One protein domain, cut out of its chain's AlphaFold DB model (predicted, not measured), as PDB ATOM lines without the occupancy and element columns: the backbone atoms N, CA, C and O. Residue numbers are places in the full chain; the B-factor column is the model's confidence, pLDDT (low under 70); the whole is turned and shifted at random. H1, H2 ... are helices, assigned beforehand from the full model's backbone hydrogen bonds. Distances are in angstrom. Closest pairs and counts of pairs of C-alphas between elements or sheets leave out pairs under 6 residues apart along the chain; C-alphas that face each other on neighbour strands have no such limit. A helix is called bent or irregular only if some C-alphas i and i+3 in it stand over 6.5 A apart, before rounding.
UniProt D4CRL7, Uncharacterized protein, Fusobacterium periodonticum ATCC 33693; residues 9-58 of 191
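This is residues 9 to 58 of the 191 residues of an uncharacterized protein of Fusobacterium periodonticum ATCC 33693 (UniProt D4CRL7). This is a small, rounded body of four short helices: H1 and H2 lie side by side as a helical hairpin, and H3 and H4 run nearly crosswise to that pair and opposite ways to each other. H3 turns off the end of H2 at a corner, and H4 folds back to come near the last turn of H1 and the first residue of H2. The printed part has 50 residues, with four named helices in the order H1, H2, H3, H4 and no named strand; the class is all helix. The whole is compact, with a radius of gyration of the C-alphas of 9.6 A, and the C-alphas span 23 by 21 by 21 A.

H1, residues 9 to 19, touches H2, residues 24 to 32, and their closest C-alphas, those of Ser 17 and Ile 27, are 6.9 A apart. The two run opposite ways at a shallow tilt of 7 degrees and form a helical hairpin. H3, residues 35 to 48, touches H2 only at the corner by their link, and only just, with 3 pairs of C-alphas within 8 A. It does so with residues 35 to 38 alone; the closest C-alphas are those of Phe 32 and Lys 38, 5.2 A apart, and the lines of H2 and H3 are about perpendicular at 80 degrees. H3 is also about perpendicular to H1, at 82 degrees, and is close to it but not clearly touching, with the closest C-alphas, those of Ile 11 and Asn 48, 7.6 A apart. H4, residues 51 to 56, only just touches H1, with 3 pairs of C-alphas within 8 A; the closest are those of Val 18 and Glu 53, 6.7 A apart, and the lines are about perpendicular at 76 degrees. H4 and H3 run opposite ways at a shallow tilt of 18 degrees and are close but not clearly touching, the closest C-alphas being those of Gly 46 and Leu 54, 7.4 A apart. H4 is close to H2 but not clearly touching, with the closest C-alphas, those of Leu 24 and Phe 56, 7.5 A apart. In H1, H2 and H4 every O i to N i+4 pair is within hydrogen-bond range; in H3 it is 7 of 10.

H1 begins at C-alpha 9, at (187.523, 166.346, 204.734), and is 15.3 A long from first to last C-alpha. H2 measures 10.8 A. H3, the longest helix with 14 residues, measures 18.6 A from C-alpha 35, at (170.829, 159.405, 213.141), to C-alpha 48; it is irregular, with C-alphas 44 and 47 being 7.7 A apart. H4 measures 8.6 A and ends at C-alpha 56, at (169.078, 171.253, 207.544).

The two C-alphas farthest apart, those of Ala 20 and Lys 44, are 23.5 A apart. The printed part has no cut, and the links H1 to H2, H2 to H3 and H3 to H4 are tight. The mean pLDDT of the printed part is 80.3, and no printed residue is under 70; H4 has a mean of 75.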
ATOM      1  N   GLU A   9     188.072 166.838 205.999       82.69
ATOM      2  CA  GLU A   9     187.523 166.346 204.734       82.69
ATOM      3  C   GLU A   9     186.057 165.907 204.883       82.69
ATOM      4  O   GLU A   9     185.207 166.232 204.055       82.69
ATOM      5  N   LYS A  10     185.723 165.232 205.991       82.94
ATOM      6  CA  LYS A  10     184.343 164.837 206.287       82.94
ATOM      7  C   LYS A  10     183.418 166.036 206.519       82.94
ATOM      8  O   LYS A  10     182.284 166.002 206.053       82.94
ATOM      9  N   ILE A  11     183.878 167.079 207.214       84.44
ATOM     10  CA  ILE A  11     183.108 168.319 207.397       84.44
ATOM     11  C   ILE A  11     182.840 168.977 206.041       84.44
ATOM     12  O   ILE A  11     181.688 169.286 205.745       84.44
ATOM     13  N   ASP A  12     183.863 169.120 205.199       84.50
ATOM     14  CA  ASP A  12     183.725 169.750 203.883       84.50
ATOM     15  C   ASP A  12     182.778 168.971 202.960       84.50
ATOM     16  O   ASP A  12     181.969 169.566 202.248       84.50
ATOM     17  N   ASN A  13     182.821 167.638 202.999       84.75
ATOM     18  CA  ASN A  13     181.923 166.798 202.206       84.75
ATOM     19  C   ASN A  13     180.463 166.893 202.673       84.75
ATOM     20  O   ASN A  13     179.562 166.978 201.839       84.75
ATOM     21  N   VAL A  14     180.217 166.942 203.988       84.44
ATOM     22  CA  VAL A  14     178.861 167.143 204.528       84.44
ATOM     23  C   VAL A  14     178.330 168.521 204.129       84.44
ATOM     24  O   VAL A  14     177.198 168.609 203.662       84.44
ATOM     25  N   LYS A  15     179.147 169.579 204.218       83.38
ATOM     26  CA  LYS A  15     178.758 170.929 203.777       83.38
ATOM     27  C   LYS A  15     178.385 170.977 202.298       83.38
ATOM     28  O   LYS A  15     177.350 171.535 201.951       83.38
ATOM     29  N   LYS A  16     179.179 170.342 201.431       84.62
ATOM     30  CA  LYS A  16     178.877 170.250 199.993       84.62
ATOM     31  C   LYS A  16     177.559 169.527 199.721       84.62
ATOM     32  O   LYS A  16     176.780 170.002 198.905       84.62
ATOM     33  N   SER A  17     177.292 168.419 200.413       81.81
ATOM     34  CA  SER A  17     176.028 167.682 200.279       81.81
ATOM     35  C   SER A  17     174.815 168.496 200.749       81.81
ATOM     36  O   SER A  17     173.778 168.470 200.093       81.81
ATOM     37  N   VAL A  18     174.955 169.266 201.836       81.88
ATOM     38  CA  VAL A  18     173.905 170.180 202.322       81.88
ATOM     39  C   VAL A  18     173.656 171.314 201.319       81.88
ATOM     40  O   VAL A  18     172.511 171.602 200.989       81.88
ATOM     41  N   GLN A  19     174.713 171.913 200.762       79.12
ATOM     42  CA  GLN A  19     174.606 172.961 199.736       79.12
ATOM     43  C   GLN A  19     174.019 172.454 198.413       79.12
ATOM     44  O   GLN A  19     173.334 173.198 197.718       79.12
ATOM     45  N   ALA A  20     174.272 171.190 198.066       79.56
ATOM     46  CA  ALA A  20     173.696 170.537 196.897       79.56
ATOM     47  C   ALA A  20     172.208 170.173 197.074       79.56
ATOM     48  O   ALA A  20     171.579 169.745 196.108       79.56
ATOM     49  N   GLY A  21     171.648 170.331 198.281       75.81
ATOM     50  CA  GLY A  21     170.265 169.963 198.583       75.81
ATOM     51  C   GLY A  21     170.014 168.452 198.564       75.81
ATOM     52  O   GLY A  21     168.893 168.036 198.278       75.81
ATOM     53  N   GLU A  22     171.041 167.627 198.827       77.12
ATOM     54  CA  GLU A  22     170.877 166.169 198.957       77.12
ATOM     55  C   GLU A  22     169.920 165.842 200.121       77.12
ATOM     56  O   GLU A  22     169.962 166.487 201.170       77.12
ATOM     57  N   ASP A  23     169.071 164.820 199.965       79.00
ATOM     58  CA  ASP A  23     168.102 164.431 200.997       79.00
ATOM     59  C   ASP A  23     168.802 164.061 202.318       79.00
ATOM     60  O   ASP A  23     169.811 163.347 202.344       79.00
ATOM     61  N   LEU A  24     168.241 164.510 203.444       78.75
ATOM     62  CA  LEU A  24     168.823 164.300 204.770       78.75
ATOM     63  C   LEU A  24     169.076 162.814 205.073       78.75
ATOM     64  O   LEU A  24     170.083 162.470 205.701       78.75
ATOM     65  N   LYS A  25     168.209 161.905 204.606       78.19
ATOM     66  CA  LYS A  25     168.393 160.460 204.806       78.19
ATOM     67  C   LYS A  25     169.587 159.937 204.015       78.19
ATOM     68  O   LYS A  25     170.294 159.055 204.511       78.19
ATOM     69  N   GLU A  26     169.844 160.483 202.830       81.38
ATOM     70  CA  GLU A  26     171.009 160.126 202.020       81.38
ATOM     71  C   GLU A  26     172.304 160.630 202.654       81.38
ATOM     72  O   GLU A  26     173.251 159.853 202.784       81.38
ATOM     73  N   ILE A  27     172.325 161.863 203.170       82.19
ATOM     74  CA  ILE A  27     173.475 162.413 203.907       82.19
ATOM     75  C   ILE A  27     173.758 161.581 205.168       82.19
ATOM     76  O   ILE A  27     174.907 161.205 205.431       82.19
ATOM     77  N   ILE A  28     172.717 161.225 205.932       81.31
ATOM     78  CA  ILE A  28     172.847 160.360 207.114       81.31
ATOM     79  C   ILE A  28     173.446 159.009 206.724       81.31
ATOM     80  O   ILE A  28     174.386 158.546 207.372       81.31
ATOM     81  N   LYS A  29     172.953 158.386 205.651       83.88
ATOM     82  CA  LYS A  29     173.445 157.085 205.189       83.88
ATOM     83  C   LYS A  29     174.880 157.156 204.652       83.88
ATOM     84  O   LYS A  29     175.659 156.254 204.934       83.88
ATOM     85  N   LYS A  30     175.233 158.219 203.923       83.06
ATOM     86  CA  LYS A  30     176.529 158.409 203.246       83.06
ATOM     87  C   LYS A  30     177.663 158.746 204.215       83.06
ATOM     88  O   LYS A  30     178.773 158.254 204.038       83.06
ATOM     89  N   TYR A  31     177.393 159.538 205.258       83.12
ATOM     90  CA  TYR A  31     178.443 160.036 206.160       83.12
ATOM     91  C   TYR A  31     178.338 159.541 207.608       83.12
ATOM     92  O   TYR A  31     179.349 159.526 208.317       83.12
ATOM     93  N   PHE A  32     177.158 159.137 208.083       84.88
ATOM     94  CA  PHE A  32     176.919 158.885 209.512       84.88
ATOM     95  C   PHE A  32     176.429 157.469 209.835       84.88
ATOM     96  O   PHE A  32     176.533 157.046 210.986       84.88
ATOM     97  N   ASN A  33     175.958 156.708 208.845       77.19
ATOM     98  CA  ASN A  33     175.298 155.397 208.946       77.19
ATOM     99  C   ASN A  33     173.976 155.392 209.742       77.19
ATOM    100  O   ASN A  33     173.087 154.609 209.416       77.19
ATOM    101  N   SER A  34     173.823 156.221 210.782       79.44
ATOM    102  CA  SER A  34     172.600 156.350 211.583       79.44
ATOM    103  C   SER A  34     172.418 157.761 212.157       79.44
ATOM    104  O   SER A  34     173.388 158.510 212.305       79.44
ATOM    105  N   LYS A  35     171.176 158.107 212.531       80.94
ATOM    106  CA  LYS A  35     170.829 159.405 213.141       80.94
ATOM    107  C   LYS A  35     171.607 159.652 214.443       80.94
ATOM    108  O   LYS A  35     172.282 160.665 214.553       80.94
ATOM    109  N   ASN A  36     171.686 158.662 215.337       80.19
ATOM    110  CA  ASN A  36     172.444 158.786 216.595       80.19
ATOM    111  C   ASN A  36     173.936 159.093 216.380       80.19
ATOM    112  O   ASN A  36     174.531 159.863 217.129       80.19
ATOM    113  N   LYS A  37     174.558 158.500 215.352       81.75
ATOM    114  CA  LYS A  37     175.965 158.767 215.018       81.75
ATOM    115  C   LYS A  37     176.160 160.153 214.405       81.75
ATOM    116  O   LYS A  37     177.206 160.753 214.639       81.75
ATOM    117  N   LYS A  38     175.175 160.661 213.650       85.69
ATOM    118  CA  LYS A  38     175.145 162.058 213.194       85.69
ATOM    119  C   LYS A  38     175.119 162.992 214.400       85.69
ATOM    120  O   LYS A  38     175.976 163.862 214.488       85.69
ATOM    121  N   ASP A  39     174.211 162.767 215.344       81.00
ATOM    122  CA  ASP A  39     174.023 163.659 216.492       81.00
ATOM    123  C   ASP A  39     175.255 163.679 217.410       81.00
ATOM    124  O   ASP A  39     175.756 164.748 217.740       81.00
ATOM    125  N   GLN A  40     175.843 162.519 217.721       81.19
ATOM    126  CA  GLN A  40     177.098 162.441 218.490       81.19
ATOM    127  C   GLN A  40     178.289 163.103 217.785       81.19
ATOM    128  O   GLN A  40     179.227 163.578 218.431       81.19
ATOM    129  N   TRP A  41     178.302 163.088 216.452       85.31
ATOM    130  CA  TRP A  41     179.362 163.717 215.673       85.31
ATOM    131  C   TRP A  41     179.162 165.233 215.583       85.31
ATOM    132  O   TRP A  41     180.127 165.979 215.736       85.31
ATOM    133  N   LEU A  42     177.922 165.697 215.419       84.31
ATOM    134  CA  LEU A  42     177.569 167.116 215.449       84.31
ATOM    135  C   LEU A  42     177.694 167.719 216.858       84.31
ATOM    136  O   LEU A  42     178.060 168.879 216.973       84.31
ATOM    137  N   GLU A  43     177.551 166.946 217.936       81.81
ATOM    138  CA  GLU A  43     177.872 167.421 219.294       81.81
ATOM    139  C   GLU A  43     179.369 167.754 219.445       81.81
ATOM    140  O   GLU A  43     179.741 168.670 220.175       81.81
ATOM    141  N   LYS A  44     180.246 167.056 218.707       80.69
ATOM    142  CA  LYS A  44     181.706 167.260 218.749       80.69
ATOM    143  C   LYS A  44     182.222 168.262 217.719       80.69
ATOM    144  O   LYS A  44     183.206 168.951 217.979       80.69
ATOM    145  N   TYR A  45     181.602 168.318 216.542       80.56
ATOM    146  CA  TYR A  45     182.092 169.089 215.393       80.56
ATOM    147  C   TYR A  45     181.079 170.102 214.846       80.56
ATOM    148  O   TYR A  45     181.398 170.795 213.880       80.56
ATOM    149  N   GLY A  46     179.906 170.232 215.470       72.31
ATOM    150  CA  GLY A  46     178.816 171.133 215.079       72.31
ATOM    151  C   GLY A  46     179.211 172.606 215.053       72.31
ATOM    152  O   GLY A  46     178.738 173.339 214.198       72.31
ATOM    153  N   ASN A  47     180.184 173.009 215.875       78.88
ATOM    154  CA  ASN A  47     180.744 174.368 215.871       78.88
ATOM    155  C   ASN A  47     181.392 174.772 214.531       78.88
ATOM    156  O   ASN A  47     181.709 175.940 214.335       78.88
ATOM    157  N   ASN A  48     181.633 173.821 213.622       78.81
ATOM    158  CA  ASN A  48     182.172 174.101 212.291       78.81
ATOM    159  C   ASN A  48     181.079 174.358 211.241       78.81
ATOM    160  O   ASN A  48     181.429 174.638 210.095       78.81
ATOM    161  N   PHE A  49     179.797 174.235 211.596       80.62
ATOM    162  CA  PHE A  49     178.645 174.394 210.704       80.62
ATOM    163  C   PHE A  49     177.896 175.698 210.994       80.62
ATOM    164  O   PHE A  49     177.895 176.184 212.124       80.62
ATOM    165  N   ASN A  50     177.259 176.264 209.967       79.06
ATOM    166  CA  ASN A  50     176.405 177.440 210.120       79.06
ATOM    167  C   ASN A  50     175.006 177.056 210.642       79.06
ATOM    168  O   ASN A  50     174.592 175.902 210.525       79.06
ATOM    169  N   ALA A  51     174.250 178.023 211.167       72.75
ATOM    170  CA  ALA A  51     172.895 177.800 211.684       72.75
ATOM    171  C   ALA A  51     171.960 177.146 210.647       72.75
ATOM    172  O   ALA A  51     171.237 176.210 210.981       72.75
ATOM    173  N   ASP A  52     172.038 177.563 209.381       73.81
ATOM    174  CA  ASP A  52     171.236 176.982 208.295       73.81
ATOM    175  C   ASP A  52     171.630 175.527 207.986       73.81
ATOM    176  O   ASP A  52     170.772 174.683 207.727       73.81
ATOM    177  N   GLU A  53     172.926 175.205 208.074       75.75
ATOM    178  CA  GLU A  53     173.443 173.847 207.859       75.75
ATOM    179  C   GLU A  53     173.045 172.914 209.014       75.75
ATOM    180  O   GLU A  53     172.710 171.752 208.787       75.75
ATOM    181  N   LEU A  54     173.042 173.416 210.253       76.19
ATOM    182  CA  LEU A  54     172.596 172.666 211.431       76.19
ATOM    183  C   LEU A  54     171.081 172.430 211.427       76.19
ATOM    184  O   LEU A  54     170.644 171.322 211.752       76.19
ATOM    185  N   ASN A  55     170.299 173.424 210.993       77.50
ATOM    186  CA  ASN A  55     168.854 173.293 210.803       77.50
ATOM    187  C   ASN A  55     168.528 172.248 209.729       77.50
ATOM    188  O   ASN A  55     167.683 171.384 209.957       77.50
ATOM    189  N   PHE A  56     169.238 172.266 208.593       76.00
ATOM    190  CA  PHE A  56     169.078 171.253 207.544       76.00
ATOM    191  C   PHE A  56     169.400 169.844 208.051       76.00
ATOM    192  O   PHE A  56     168.736 168.872 207.701       76.00
ATOM    193  N   LEU A  57     170.415 169.728 208.906       76.88
ATOM    194  CA  LEU A  57     170.812 168.461 209.504       76.88
ATOM    195  C   LEU A  57     169.890 168.010 210.646       76.88
ATOM    196  O   LEU A  57     170.207 166.999 211.272       76.88
ATOM    197  N   GLU A  58     168.781 168.703 210.932       75.19
ATOM    198  CA  GLU A  58     167.899 168.446 212.086       75.19
ATOM    199  C   GLU A  58     168.698 168.304 213.396       75.19
ATOM    200  O   GLU A  58     168.469 167.388 214.192       75.19
TER     201      GLU A  58